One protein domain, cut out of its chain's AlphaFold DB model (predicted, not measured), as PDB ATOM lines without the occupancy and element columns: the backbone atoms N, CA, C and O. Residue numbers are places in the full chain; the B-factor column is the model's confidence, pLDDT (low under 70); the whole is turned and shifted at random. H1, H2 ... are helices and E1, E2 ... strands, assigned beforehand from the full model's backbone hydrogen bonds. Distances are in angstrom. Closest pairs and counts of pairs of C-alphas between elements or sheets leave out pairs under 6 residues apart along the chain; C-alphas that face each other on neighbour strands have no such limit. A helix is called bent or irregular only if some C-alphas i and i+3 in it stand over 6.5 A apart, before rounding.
ATOM      1  N   VAL A  63     209.934 134.870 119.145       85.69
ATOM      2  CA  VAL A  63     210.338 134.421 120.475       85.69
ATOM      3  C   VAL A  63     211.054 133.090 120.303       85.69
ATOM      4  O   VAL A  63     210.502 132.175 119.700       85.69
ATOM      5  N   VAL A  64     212.267 132.973 120.829       87.62
ATOM      6  CA  VAL A  64     213.011 131.714 120.912       87.62
ATOM      7  C   VAL A  64     213.040 131.282 122.372       87.62
ATOM      8  O   VAL A  64     213.439 132.065 123.237       87.62
ATOM      9  N   ALA A  65     212.600 130.065 122.665       86.38
ATOM     10  CA  ALA A  65     212.482 129.554 124.022       86.38
ATOM     11  C   ALA A  65     213.368 128.332 124.262       86.38
ATOM     12  O   ALA A  65     213.374 127.393 123.470       86.38
ATOM     13  N   PHE A  66     214.074 128.357 125.391       85.12
ATOM     14  CA  PHE A  66     214.865 127.257 125.935       85.12
ATOM     15  C   PHE A  66     214.439 127.029 127.384       85.12
ATOM     16  O   PHE A  66     214.425 127.976 128.180       85.12
ATOM     17  N   ALA A  67     214.073 125.806 127.756       77.12
ATOM     18  CA  ALA A  67     213.583 125.535 129.106       77.12
ATOM     19  C   ALA A  67     213.504 124.042 129.429       77.12
ATOM     20  O   ALA A  67     213.472 123.191 128.547       77.12
ATOM     21  N   ASN A  68     213.305 123.727 130.712       67.25
ATOM     22  CA  ASN A  68     212.854 122.402 131.140       67.25
ATOM     23  C   ASN A  68     211.339 122.218 130.887       67.25
ATOM     24  O   ASN A  68     210.526 122.181 131.809       67.25
ATOM     25  N   GLY A  69     210.944 122.161 129.617       63.12
ATOM     26  CA  GLY A  69     209.556 122.375 129.202       63.12
ATOM     27  C   GLY A  69     208.889 121.181 128.541       63.12
ATOM     28  O   GLY A  69     209.071 120.038 128.929       63.12
ATOM     29  N   THR A  70     208.051 121.439 127.549       57.41
ATOM     30  CA  THR A  70     207.499 120.364 126.721       57.41
ATOM     31  C   THR A  70     207.920 120.598 125.303       57.41
ATOM     32  O   THR A  70     208.012 121.747 124.909       57.41
ATOM     33  N   VAL A  71     208.166 119.517 124.573       56.62
ATOM     34  CA  VAL A  71     208.756 119.592 123.240       56.62
ATOM     35  C   VAL A  71     207.650 119.686 122.201       56.62
ATOM     36  O   VAL A  71     206.908 118.707 122.025       56.62
ATOM     37  N   PRO A  72     207.530 120.802 121.472       56.41
ATOM     38  CA  PRO A  72     206.862 120.778 120.191       56.41
ATOM     39  C   PRO A  72     207.808 120.230 119.119       56.41
ATOM     40  O   PRO A  72     208.966 120.625 118.998       56.41
ATOM     41  N   VAL A  73     207.307 119.283 118.334       56.75
ATOM     42  CA  VAL A  73     207.969 118.724 117.156       56.75
ATOM     43  C   VAL A  73     207.085 119.037 115.935       56.75
ATOM     44  O   VAL A  73     206.007 118.458 115.791       56.75
ATOM     45  N   PRO A  74     207.491 119.926 115.010       53.16
ATOM     46  CA  PRO A  74     208.761 120.655 114.931       53.16
ATOM     47  C   PRO A  74     208.878 121.795 115.969       53.16
ATOM     48  O   PRO A  74     207.855 122.268 116.457       53.16
ATOM     49  N   PRO A  75     210.105 122.283 116.256       54.16
ATOM     50  CA  PRO A  75     210.342 123.351 117.239       54.16
ATOM     51  C   PRO A  75     209.748 124.708 116.822       54.16
ATOM     52  O   PRO A  75     209.713 125.646 117.605       54.16
ATOM     53  N   VAL A  76     209.278 124.838 115.580       57.44
ATOM     54  CA  VAL A  76     208.591 126.033 115.086       57.44
ATOM     55  C   VAL A  76     207.092 125.867 115.331       57.44
ATOM     56  O   VAL A  76     206.469 124.959 114.777       57.44
ATOM     57  N   LEU A  77     206.497 126.775 116.102       61.00
ATOM     58  CA  LEU A  77     205.055 126.842 116.328       61.00
ATOM     59  C   LEU A  77     204.494 128.173 115.821       61.00
ATOM     60  O   LEU A  77     204.795 129.246 116.351       61.00
ATOM     61  N   TRP A  78     203.636 128.099 114.800       55.41
ATOM     62  CA  TRP A  78     202.914 129.257 114.276       55.41
ATOM     63  C   TRP A  78     201.591 128.859 113.595       55.41
ATOM     64  O   TRP A  78     201.640 128.231 112.534       55.41
ATOM     65  N   PRO A  79     200.410 129.236 114.138       59.00
ATOM     66  CA  PRO A  79     200.146 129.793 115.477       59.00
ATOM     67  C   PRO A  79     200.327 128.745 116.606       59.00
ATOM     68  O   PRO A  79     200.446 127.553 116.312       59.00
ATOM     69  N   PRO A  80     200.348 129.144 117.897       57.00
ATOM     70  CA  PRO A  80     200.491 128.213 119.023       57.00
ATOM     71  C   PRO A  80     199.398 127.132 119.028       57.00
ATOM     72  O   PRO A  80     198.222 127.434 118.816       57.00
ATOM     73  N   LEU A  81     199.759 125.859 119.256       55.00
ATOM     74  CA  LEU A  81     198.774 124.765 119.227       55.00
ATOM     75  C   LEU A  81     197.859 124.835 120.468       55.00
ATOM     76  O   LEU A  81     198.374 124.744 121.578       55.00
ATOM     77  N   PRO A  82     196.522 124.887 120.332       51.88
ATOM     78  CA  PRO A  82     195.596 125.037 121.464       51.88
ATOM     79  C   PRO A  82     195.397 123.765 122.309       51.88
ATOM     80  O   PRO A  82     194.650 123.780 123.285       51.88
ATOM     81  N   SER A  83     196.023 122.640 121.945       44.91
ATOM     82  CA  SER A  83     195.792 121.351 122.609       44.91
ATOM     83  C   SER A  83     196.689 121.175 123.832       44.91
ATOM     84  O   SER A  83     197.915 121.183 123.726       44.91
ATOM     85  N   ALA A  84     196.093 120.946 124.997       42.31
ATOM     86  CA  ALA A  84     196.816 120.806 126.250       42.31
ATOM     87  C   ALA A  84     196.496 119.487 126.971       42.31
ATOM     88  O   ALA A  84     195.414 118.932 126.810       42.31
ATOM     89  N   GLY A  85     197.447 118.989 127.767       43.25
ATOM     90  CA  GLY A  85     197.313 117.787 128.594       43.25
ATOM     91  C   GLY A  85     197.576 116.488 127.833       43.25
ATOM     92  O   GLY A  85     196.776 116.058 127.011       43.25
ATOM     93  N   SER A  86     198.691 115.822 128.145       39.81
ATOM     94  CA  SER A  86     199.432 115.007 127.186       39.81
ATOM     95  C   SER A  86     200.623 114.245 127.771       39.81
ATOM     96  O   SER A  86     201.746 114.505 127.366       39.81
ATOM     97  N   ARG A  87     200.417 113.277 128.672       44.12
ATOM     98  CA  ARG A  87     201.522 112.562 129.349       44.12
ATOM     99  C   ARG A  87     202.300 111.540 128.495       44.12
ATOM    100  O   ARG A  87     203.343 111.092 128.952       44.12
ATOM    101  N   THR A  88     201.821 111.132 127.312       44.84
ATOM    102  CA  THR A  88     202.328 109.892 126.661       44.84
ATOM    103  C   THR A  88     202.504 109.902 125.129       44.84
ATOM    104  O   THR A  88     202.520 108.834 124.527       44.84
ATOM    105  N   SER A  89     202.603 111.052 124.447       50.12
ATOM    106  CA  SER A  89     202.895 111.057 122.993       50.12
ATOM    107  C   SER A  89     203.633 112.325 122.564       50.12
ATOM    108  O   SER A  89     203.790 113.254 123.355       50.12
ATOM    109  N   GLU A  90     204.095 112.346 121.320       49.34
ATOM    110  CA  GLU A  90     204.741 113.491 120.672       49.34
ATOM    111  C   GLU A  90     203.772 114.697 120.587       49.34
ATOM    112  O   GLU A  90     202.550 114.506 120.600       49.34
ATOM    113  N   ASN A  91     204.300 115.930 120.536       53.81
ATOM    114  CA  ASN A  91     203.544 117.198 120.428       53.81
ATOM    115  C   ASN A  91     202.583 117.520 121.575       53.81
ATOM    116  O   ASN A  91     201.417 117.863 121.360       53.81
ATOM    117  N   ARG A  92     203.055 117.419 122.816       62.75
ATOM    118  CA  ARG A  92     202.228 117.638 124.010       62.75
ATOM    119  C   ARG A  92     202.826 118.698 124.927       62.75
ATOM    120  O   ARG A  92     203.950 119.124 124.716       62.75
ATOM    121  N   ARG A  93     202.038 119.134 125.919       66.56
ATOM    122  CA  ARG A  93     202.396 120.118 126.956       66.56
ATOM    123  C   ARG A  93     202.380 119.472 128.342       66.56
ATOM    124  O   ARG A  93     201.467 118.707 128.650       66.56
ATOM    125  N   ALA A  94     203.314 119.857 129.206       65.81
ATOM    126  CA  ALA A  94     203.322 119.620 130.649       65.81
ATOM    127  C   ALA A  94     202.327 120.559 131.366       65.81
ATOM    128  O   ALA A  94     202.572 121.037 132.468       65.81
ATOM    129  N   SER A  95     201.210 120.865 130.703       65.75
ATOM    130  CA  SER A  95     200.154 121.769 131.147       65.75
ATOM    131  C   SER A  95     198.834 121.364 130.488       65.75
ATOM    132  O   SER A  95     198.834 120.735 129.427       65.75
ATOM    133  N   ASN A  96     197.714 121.720 131.117       60.91
ATOM    134  CA  ASN A  96     196.345 121.607 130.602       60.91
ATOM    135  C   ASN A  96     195.857 122.896 129.899       60.91
ATOM    136  O   ASN A  96     194.683 122.982 129.549       60.91
ATOM    137  N   GLY A  97     196.755 123.856 129.647       65.12
ATOM    138  CA  GLY A  97     196.552 124.988 128.737       65.12
ATOM    139  C   GLY A  97     197.846 125.383 128.016       65.12
ATOM    140  O   GLY A  97     198.820 124.624 128.024       65.12
ATOM    141  N   TYR A  98     197.862 126.581 127.420       69.88
ATOM    142  CA  TYR A  98     199.092 127.186 126.901       69.88
ATOM    143  C   TYR A  98     200.166 127.257 127.985       69.88
ATOM    144  O   TYR A  98     199.887 127.620 129.133       69.88
ATOM    145  N   ILE A  99     201.399 126.913 127.622       74.94
ATOM    146  CA  ILE A  99     202.552 127.174 128.486       74.94
ATOM    147  C   ILE A  99     202.923 128.660 128.405       74.94
ATOM    148  O   ILE A  99     202.526 129.380 127.489       74.94
ATOM    149  N   TRP A 100     203.670 129.152 129.393       78.50
ATOM    150  CA  TRP A 100     203.918 130.589 129.549       78.50
ATOM    151  C   TRP A 100     204.569 131.243 128.313       78.50
ATOM    152  O   TRP A 100     204.194 132.360 127.968       78.50
ATOM    153  N   VAL A 101     205.469 130.539 127.609       79.94
ATOM    154  CA  VAL A 101     206.122 131.037 126.379       79.94
ATOM    155  C   VAL A 101     205.152 131.212 125.214       79.94
ATOM    156  O   VAL A 101     205.343 132.084 124.373       79.94
ATOM    157  N   GLU A 102     204.069 130.442 125.181       79.12
ATOM    158  CA  GLU A 102     203.043 130.554 124.145       79.12
ATOM    159  C   GLU A 102     202.083 131.693 124.421       79.12
ATOM    160  O   GLU A 102     201.716 132.419 123.502       79.12
ATOM    161  N   ASN A 103     201.707 131.884 125.688       78.88
ATOM    162  CA  ASN A 103     200.960 133.070 126.096       78.88
ATOM    163  C   ASN A 103     201.780 134.334 125.812       78.88
ATOM    164  O   ASN A 103     201.236 135.305 125.291       78.88
ATOM    165  N   LEU A 104     203.092 134.299 126.076       82.38
ATOM    166  CA  LEU A 104     204.009 135.385 125.737       82.38
ATOM    167  C   LEU A 104     204.015 135.652 124.226       82.38
ATOM    168  O   LEU A 104     203.689 136.760 123.809       82.38
ATOM    169  N   ALA A 105     204.310 134.642 123.407       82.50
ATOM    170  CA  ALA A 105     204.324 134.769 121.949       82.50
ATOM    171  C   ALA A 105     202.978 135.272 121.395       82.50
ATOM    172  O   ALA A 105     202.949 136.191 120.579       82.50
ATOM    173  N   THR A 106     201.859 134.759 121.917       80.94
ATOM    174  CA  THR A 106     200.503 135.204 121.554       80.94
ATOM    175  C   THR A 106     200.278 136.669 121.913       80.94
ATOM    176  O   THR A 106     199.798 137.434 121.082       80.94
ATOM    177  N   SER A 107     200.660 137.088 123.124       80.19
ATOM    178  CA  SER A 107     200.496 138.479 123.572       80.19
ATOM    179  C   SER A 107     201.309 139.472 122.735       80.19
ATOM    180  O   SER A 107     200.887 140.609 122.547       80.19
ATOM    181  N   LEU A 108     202.443 139.023 122.189       83.06
ATOM    182  CA  LEU A 108     203.307 139.806 121.308       83.06
ATOM    183  C   LEU A 108     202.927 139.688 119.826       83.06
ATOM    184  O   LEU A 108     203.530 140.362 118.997       83.06
ATOM    185  N   SER A 109     201.955 138.836 119.470       83.62
ATOM    186  CA  SER A 109     201.701 138.430 118.076       83.62
ATOM    187  C   SER A 109     202.983 137.982 117.355       83.62
ATOM    188  O   SER A 109     203.191 138.263 116.176       83.62
ATOM    189  N   ALA A 110     203.862 137.303 118.090       82.25
ATOM    190  CA  ALA A 110     205.180 136.880 117.651       82.25
ATOM    191  C   ALA A 110     205.208 135.374 117.398       82.25
ATOM    192  O   ALA A 110     204.572 134.590 118.104       82.25
ATOM    193  N   LYS A 111     206.000 134.956 116.418       85.06
ATOM    194  CA  LYS A 111     206.256 133.543 116.147       85.06
ATOM    195  C   LYS A 111     207.056 132.905 117.272       85.06
ATOM    196  O   LYS A 111     207.996 133.519 117.761       85.06
ATOM    197  N   LEU A 112     206.735 131.665 117.630       83.44
ATOM    198  CA  LEU A 112     207.455 130.922 118.658       83.44
ATOM    199  C   LEU A 112     208.357 129.849 118.036       83.44
ATOM    200  O   LEU A 112     207.892 128.994 117.283       83.44
ATOM    201  N   LEU A 113     209.637 129.881 118.399       83.19
ATOM    202  CA  LEU A 113     210.607 128.812 118.201       83.19
ATOM    203  C   LEU A 113     210.922 128.197 119.566       83.19
ATOM    204  O   LEU A 113     211.707 128.748 120.335       83.19
ATOM    205  N   ASP A 114     210.277 127.089 119.893       81.00
ATOM    206  CA  ASP A 114     210.381 126.440 121.193       81.00
ATOM    207  C   ASP A 114     211.284 125.205 121.111       81.00
ATOM    208  O   ASP A 114     210.940 124.183 120.512       81.00
ATOM    209  N   TYR A 115     212.466 125.335 121.705       81.44
ATOM    210  CA  TYR A 115     213.477 124.287 121.820       81.44
ATOM    211  C   TYR A 115     213.465 123.622 123.200       81.44
ATOM    212  O   TYR A 115     214.319 122.775 123.464       81.44
ATOM    213  N   ALA A 116     212.518 123.984 124.072       79.31
ATOM    214  CA  ALA A 116     212.469 123.488 125.435       79.31
ATOM    215  C   ALA A 116     212.268 121.972 125.490       79.31
ATOM    216  O   ALA A 116     211.329 121.422 124.900       79.31
ATOM    217  N   TRP A 117     213.105 121.291 126.275       75.12
ATOM    218  CA  TRP A 117     213.042 119.849 126.445       75.12
ATOM    219  C   TRP A 117     212.545 119.408 127.825       75.12
ATOM    220  O   TRP A 117     213.003 119.842 128.884       75.12
ATOM    221  N   GLY A 118     211.597 118.468 127.826       71.56
ATOM    222  CA  GLY A 118     211.028 117.896 129.046       71.56
ATOM    223  C   GLY A 118     212.048 117.181 129.908       71.56
ATOM    224  O   GLY A 118     212.626 116.173 129.511       71.56
ATOM    225  N   GLY A 119     212.251 117.702 131.117       68.75
ATOM    226  CA  GLY A 119     213.257 117.183 132.040       68.75
ATOM    227  C   GLY A 119     214.689 117.612 131.711       68.75
ATOM    228  O   GLY A 119     215.616 117.027 132.280       68.75
ATOM    229  N   ALA A 120     214.870 118.610 130.838       73.81
ATOM    230  CA  ALA A 120     216.179 119.178 130.561       73.81
ATOM    231  C   ALA A 120     216.811 119.798 131.806       73.81
ATOM    232  O   ALA A 120     216.134 120.329 132.694       73.81
ATOM    233  N   VAL A 121     218.134 119.711 131.865       76.44
ATOM    234  CA  VAL A 121     218.958 120.322 132.912       76.44
ATOM    235  C   VAL A 121     219.789 121.449 132.314       76.44
ATOM    236  O   VAL A 121     219.997 121.497 131.109       76.44
ATOM    237  N   ILE A 122     220.284 122.360 133.154       81.06
ATOM    238  CA  ILE A 122     221.118 123.462 132.659       81.06
ATOM    239  C   ILE A 122     222.443 122.955 132.077       81.06
ATOM    240  O   ILE A 122     222.900 123.446 131.057       81.06
ATOM    241  N   ASP A 123     223.036 121.937 132.702       79.12
ATOM    242  CA  ASP A 123     224.283 121.330 132.259       79.12
ATOM    243  C   ASP A 123     224.370 119.887 132.786       79.12
ATOM    244  O   ASP A 123     224.236 119.633 133.993       79.12
ATOM    245  N   ARG A 124     224.577 118.920 131.884       73.44
ATOM    246  CA  ARG A 124     224.676 117.496 132.247       73.44
ATOM    247  C   ARG A 124     225.971 117.158 132.995       73.44
ATOM    248  O   ARG A 124     225.987 116.215 133.792       73.44
ATOM    249  N   ALA A 125     227.065 117.873 132.742       73.50
ATOM    250  CA  ALA A 125     228.336 117.675 133.435       73.50
ATOM    251  C   ALA A 125     228.251 118.131 134.899       73.50
ATOM    252  O   ALA A 125     228.720 117.405 135.781       73.50
ATOM    253  N   ALA A 126     227.586 119.256 135.164       69.56
ATOM    254  CA  ALA A 126     227.299 119.750 136.508       69.56
ATOM    255  C   ALA A 126     226.282 118.859 137.248       69.56
ATOM    256  O   ALA A 126     226.418 118.620 138.450       69.56
ATOM    257  N   TRP A 127     225.291 118.301 136.542       63.78
ATOM    258  CA  TRP A 127     224.243 117.449 137.124       63.78
ATOM    259  C   TRP A 127     224.586 115.945 137.085       63.78
ATOM    260  O   TRP A 127     223.850 115.104 136.561       63.78
ATOM    261  N   ASN A 128     225.727 115.576 137.677       57.44
ATOM    262  CA  ASN A 128     226.231 114.194 137.687       57.44
ATOM    263  C   ASN A 128     225.356 113.209 138.505       57.44
ATOM    264  O   ASN A 128     225.418 111.996 138.312       57.44
ATOM    265  N   THR A 129     224.480 113.703 139.386       53.47
ATOM    266  CA  THR A 129     223.617 112.876 140.255       53.47
ATOM    267  C   THR A 129     222.495 112.135 139.518       53.47
ATOM    268  O   THR A 129     221.841 111.280 140.111       53.47
ATOM    269  N   THR A 130     222.280 112.400 138.225       49.62
ATOM    270  CA  THR A 130     221.321 111.659 137.379       49.62
ATOM    271  C   THR A 130     221.971 110.686 136.398       49.62
ATOM    272  O   THR A 130     221.260 110.081 135.600       49.62
ATOM    273  N   ARG A 131     223.289 110.446 136.486       48.41
ATOM    274  CA  ARG A 131     223.988 109.384 135.726       48.41
ATOM    275  C   ARG A 131     223.715 107.969 136.259       48.41
ATOM    276  O   ARG A 131     224.575 107.097 136.173       48.41
ATOM    277  N   ASN A 132     222.525 107.707 136.801       47.59
ATOM    278  CA  ASN A 132     222.122 106.333 137.076       47.59
ATOM    279  C   ASN A 132     221.801 105.646 135.743       47.59
ATOM    280  O   ASN A 132     220.692 105.775 135.234       47.59
ATOM    281  N   VAL A 133     222.844 105.014 135.196       48.66
ATOM    282  CA  VAL A 133     223.064 103.852 134.295       48.66
ATOM    283  C   VAL A 133     221.893 103.176 133.536       48.66
ATOM    284  O   VAL A 133     222.097 102.153 132.897       48.66
ATOM    285  N   THR A 134     220.675 103.711 133.553       48.84
ATOM    286  CA  THR A 134     219.468 103.132 132.930       48.84
ATOM    287  C   THR A 134     218.538 104.174 132.296       48.84
ATOM    288  O   THR A 134     217.602 103.795 131.600       48.84
ATOM    289  N   GLN A 135     218.774 105.478 132.495       51.31
ATOM    290  CA  GLN A 135     217.984 106.539 131.861       51.31
ATOM    291  C   GLN A 135     218.713 107.067 130.623       51.31
ATOM    292  O   GLN A 135     219.882 107.444 130.701       51.31
ATOM    293  N   THR A 136     218.008 107.093 129.491       52.78
ATOM    294  CA  THR A 136     218.396 107.777 128.251       52.78
ATOM    295  C   THR A 136     219.029 109.133 128.574       52.78
ATOM    296  O   THR A 136     218.540 109.840 129.456       52.78
ATOM    297  N   ALA A 137     220.129 109.485 127.897       56.44
ATOM    298  CA  ALA A 137     220.841 110.738 128.135       56.44
ATOM    299  C   ALA A 137     219.856 111.922 128.161       56.44
ATOM    300  O   ALA A 137     219.139 112.155 127.192       56.44
ATOM    301  N   ARG A 138     219.789 112.640 129.290       64.69
ATOM    302  CA  ARG A 138     218.916 113.814 129.434       64.69
ATOM    303  C   ARG A 138     219.469 114.957 128.605       64.69
ATOM    304  O   ARG A 138     220.622 115.321 128.833       64.69
ATOM    305  N   THR A 139     218.675 115.523 127.702       75.12
ATOM    306  CA  THR A 139     218.981 116.781 127.002       75.12
ATOM    307  C   THR A 139     219.341 117.868 128.017       75.12
ATOM    308  O   THR A 139     218.777 117.907 129.114       75.12
ATOM    309  N   ASP A 140     220.312 118.710 127.691       79.19
ATOM    310  CA  ASP A 140     220.648 119.892 128.480       79.19
ATOM    311  C   ASP A 140     220.511 121.174 127.652       79.19
ATOM    312  O   ASP A 140     220.276 121.131 126.445       79.19
ATOM    313  N   PHE A 141     220.633 122.326 128.308       84.12
ATOM    314  CA  PHE A 141     220.553 123.624 127.638       84.12
ATOM    315  C   PHE A 141     221.563 123.763 126.487       84.12
ATOM    316  O   PHE A 141     221.252 124.372 125.463       84.12
ATOM    317  N   ASN A 142     222.752 123.163 126.614       85.69
ATOM    318  CA  ASN A 142     223.761 123.191 125.557       85.69
ATOM    319  C   ASN A 142     223.307 122.384 124.332       85.69
ATOM    320  O   ASN A 142     223.512 122.827 123.201       85.69
ATOM    321  N   ASP A 143     222.673 121.229 124.539       82.44
ATOM    322  CA  ASP A 143     222.079 120.426 123.470       82.44
ATOM    323  C   ASP A 143     220.920 121.175 122.776       82.44
ATOM    324  O   ASP A 143     220.851 121.179 121.542       82.44
ATOM    325  N   GLU A 144     220.055 121.868 123.530       82.88
ATOM    326  CA  GLU A 144     218.977 122.705 122.967       82.88
ATOM    327  C   GLU A 144     219.536 123.873 122.138       82.88
ATOM    328  O   GLU A 144     219.117 124.091 120.997       82.88
ATOM    329  N   MET A 145     220.540 124.587 122.660       86.31
ATOM    330  CA  MET A 145     221.219 125.655 121.921       86.31
ATOM    331  C   MET A 145     221.922 125.132 120.675       86.31
ATOM    332  O   MET A 145     221.854 125.756 119.615       86.31
ATOM    333  N   ARG A 146     222.582 123.974 120.760       86.06
ATOM    334  CA  ARG A 146     223.227 123.351 119.603       86.06
ATOM    335  C   ARG A 146     222.210 123.036 118.511       86.06
ATOM    336  O   ARG A 146     222.491 123.289 117.340       86.06
ATOM    337  N   LEU A 147     221.040 122.515 118.879       81.31
ATOM    338  CA  LEU A 147     219.957 122.259 117.933       81.31
ATOM    339  C   LEU A 147     219.463 123.561 117.289       81.31
ATOM    340  O   LEU A 147     219.314 123.621 116.067       81.31
ATOM    341  N   PHE A 148     219.290 124.617 118.085       85.25
ATOM    342  CA  PHE A 148     218.954 125.949 117.587       85.25
ATOM    343  C   PHE A 148     220.004 126.500 116.612       85.25
ATOM    344  O   PHE A 148     219.639 126.998 115.552       85.25
ATOM    345  N   PHE A 149     221.302 126.372 116.890       83.75
ATOM    346  CA  PHE A 149     222.331 126.870 115.969       83.75
ATOM    347  C   PHE A 149     222.358 126.121 114.635       83.75
ATOM    348  O   PHE A 149     222.652 126.725 113.603       83.75
ATOM    349  N   VAL A 150     222.023 124.828 114.644       82.06
ATOM    350  CA  VAL A 150     221.955 124.001 113.429       82.06
ATOM    351  C   VAL A 150     220.679 124.270 112.629       82.06
ATOM    352  O   VAL A 150     220.722 124.276 111.402       82.06
ATOM    353  N   GLN A 151     219.543 124.461 113.304       77.75
ATOM    354  CA  GLN A 151     218.231 124.546 112.656       77.75
ATOM    355  C   GLN A 151     217.673 125.967 112.602       77.75
ATOM    356  O   GLN A 151     217.215 126.403 111.554       77.75
ATOM    357  N   GLY A 152     217.693 126.699 113.712       68.88
ATOM    358  CA  GLY A 152     217.003 127.981 113.879       68.88
ATOM    359  C   GLY A 152     217.470 129.067 112.915       68.88
ATOM    360  O   GLY A 152     216.642 129.805 112.395       68.88
ATOM    361  N   THR A 153     218.767 129.112 112.597       66.25
ATOM    362  CA  THR A 153     219.330 130.062 111.616       66.25
ATOM    363  C   THR A 153     218.917 129.769 110.171       66.25
ATOM    364  O   THR A 153     218.988 130.651 109.319       66.25
ATOM    365  N   VAL A 154     218.488 128.535 109.888       68.62
ATOM    366  CA  VAL A 154     218.045 128.081 108.560       68.62
ATOM    367  C   VAL A 154     216.523 128.124 108.445       68.62
ATOM    368  O   VAL A 154     215.991 128.429 107.380       68.62
ATOM    369  N   LEU A 155     215.823 127.807 109.534       64.69
ATOM    370  CA  LEU A 155     214.366 127.776 109.588       64.69
ATOM    371  C   LEU A 155     213.760 129.179 109.621       64.69
ATOM    372  O   LEU A 155     212.616 129.327 109.198       64.69
ATOM    373  N   ASP A 156     214.504 130.194 110.080       71.06
ATOM    374  CA  ASP A 156     214.008 131.566 110.126       71.06
ATOM    375  C   ASP A 156     215.072 132.672 110.049       71.06
ATOM    376  O   ASP A 156     216.163 132.527 110.602       71.06
ATOM    377  N   PRO A 157     214.747 133.834 109.439       73.81
ATOM    378  CA  PRO A 157     215.588 135.018 109.510       73.81
ATOM    379  C   PRO A 157     215.471 135.648 110.904       73.81
ATOM    380  O   PRO A 157     214.531 136.386 111.204       73.81
ATOM    381  N   LEU A 158     216.433 135.343 111.771       80.75
ATOM    382  CA  LEU A 158     216.503 135.890 113.125       80.75
ATOM    383  C   LEU A 158     217.267 137.216 113.126       80.75
ATOM    384  O   LEU A 158     218.474 137.251 112.894       80.75
ATOM    385  N   THR A 159     216.566 138.310 113.416       84.56
ATOM    386  CA  THR A 159     217.151 139.643 113.630       84.56
ATOM    387  C   THR A 159     217.200 139.950 115.126       84.56
ATOM    388  O   THR A 159     216.139 139.920 115.762       84.56
ATOM    389  N   PRO A 160     218.379 140.222 115.723       81.25
ATOM    390  CA  PRO A 160     218.520 140.444 117.167       81.25
ATOM    391  C   PRO A 160     217.575 141.510 117.736       81.25
ATOM    392  O   PRO A 160     217.089 141.370 118.853       81.25
ATOM    393  N   GLU A 161     217.250 142.540 116.956       82.75
ATOM    394  CA  GLU A 161     216.399 143.665 117.363       82.75
ATOM    395  C   GLU A 161     214.906 143.302 117.458       82.75
ATOM    396  O   GLU A 161     214.111 144.030 118.058       82.75
ATOM    397  N   THR A 162     214.506 142.184 116.846       87.00
ATOM    398  CA  THR A 162     213.114 141.703 116.826       87.00
ATOM    399  C   THR A 162     212.982 140.265 117.326       87.00
ATOM    400  O   THR A 162     211.910 139.669 117.174       87.00
ATOM    401  N   THR A 163     214.059 139.694 117.867       87.94
ATOM    402  CA  THR A 163     214.094 138.322 118.377       87.94
ATOM    403  C   THR A 163     214.281 138.353 119.885       87.94
ATOM    404  O   THR A 163     215.308 138.806 120.384       87.94
ATOM    405  N   LEU A 164     213.291 137.845 120.610       88.88
ATOM    406  CA  LEU A 164     213.345 137.699 122.056       88.88
ATOM    407  C   LEU A 164     213.804 136.285 122.408       88.88
ATOM    408  O   LEU A 164     213.102 135.320 122.122       88.88
ATOM    409  N   TYR A 165     214.952 136.163 123.066       88.81
ATOM    410  CA  TYR A 165     215.431 134.891 123.604       88.81
ATOM    411  C   TYR A 165     214.975 134.732 125.051       88.81
ATOM    412  O   TYR A 165     215.158 135.630 125.873       88.81
ATOM    413  N   THR A 166     214.401 133.580 125.371       87.38
ATOM    414  CA  THR A 166     213.935 133.250 126.716       87.38
ATOM    415  C   THR A 166     214.602 131.970 127.199       87.38
ATOM    416  O   THR A 166     214.713 130.997 126.456       87.38
ATOM    417  N   VAL A 167     215.079 131.990 128.443       87.31
ATOM    418  CA  VAL A 167     215.781 130.867 129.074       87.31
ATOM    419  C   VAL A 167     215.168 130.638 130.449       87.31
ATOM    420  O   VAL A 167     215.201 131.532 131.294       87.31
ATOM    421  N   ALA A 168     214.600 129.456 130.679       83.38
ATOM    422  CA  ALA A 168     213.983 129.092 131.953       83.38
ATOM    423  C   ALA A 168     214.482 127.722 132.431       83.38
ATOM    424  O   ALA A 168     213.932 126.672 132.106       83.38
ATOM    425  N   PHE A 169     215.534 127.751 133.246       76.44
ATOM    426  CA  PHE A 169     216.116 126.584 133.907       76.44
ATOM    427  C   PHE A 169     216.278 126.876 135.398       76.44
ATOM    428  O   PHE A 169     216.436 128.026 135.796       76.44
TER     429      PHE A 169
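What this domain is: This is residues 63 to 169 of the 176 residues of an uncharacterized protein of Punctularia strigosozonata (strain HHB-11173) (UniProt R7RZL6). With little regular structure, this is a small parallel sheet, E2 E1 E3, with H1 over one face and H2 over the other; residues 131 to 136 stick out. The 107 printed residues run E1, H1, E2, H2, E3, class mixed, 38 in named elements. It is compact, radius of gyration of the C-alphas 14.2 A, spanning 43 by 31 by 20 A.

Where its parts are: Find E1, residues 63 to 67, from C-alpha 63 at (210.338, 134.421, 120.475). E2 is 111 to 114; E3, 163 to 168, runs 16.4 A to (213.983, 129.092, 131.953). H1 is 100 to 107; H2, 141 to 155, 19.5 A, is only just irregular: C-alphas 150 and 153 are 6.8 A apart.

How they stand to each other: Beside E1, find N 64 and O 164 of E3 at 2.8 A, N 63 and O 111 of E2 at 2.7 A. H1 and H2 are on opposite faces; closest C-alphas are Ala 105 and Leu 112 of E2, 6.0 A, and Glu 144 and Phe 66 of E1, 6.8 A. E1, H1, E2 is a strand-helix-strand unit, parallel neighbours with a helix between; E2, H2, E3 is a split one, E1 between its strands; both crossovers are right-handed. Every O i to N i+4 pair is within hydrogen-bond range in H1, 9 of 11 in H2.

The domain as a whole: The printed part has no cut. Links E1 to H1 and E2 to H2 are long. Look for pLDDT under 70 in 49 residues, among them 68 to 98.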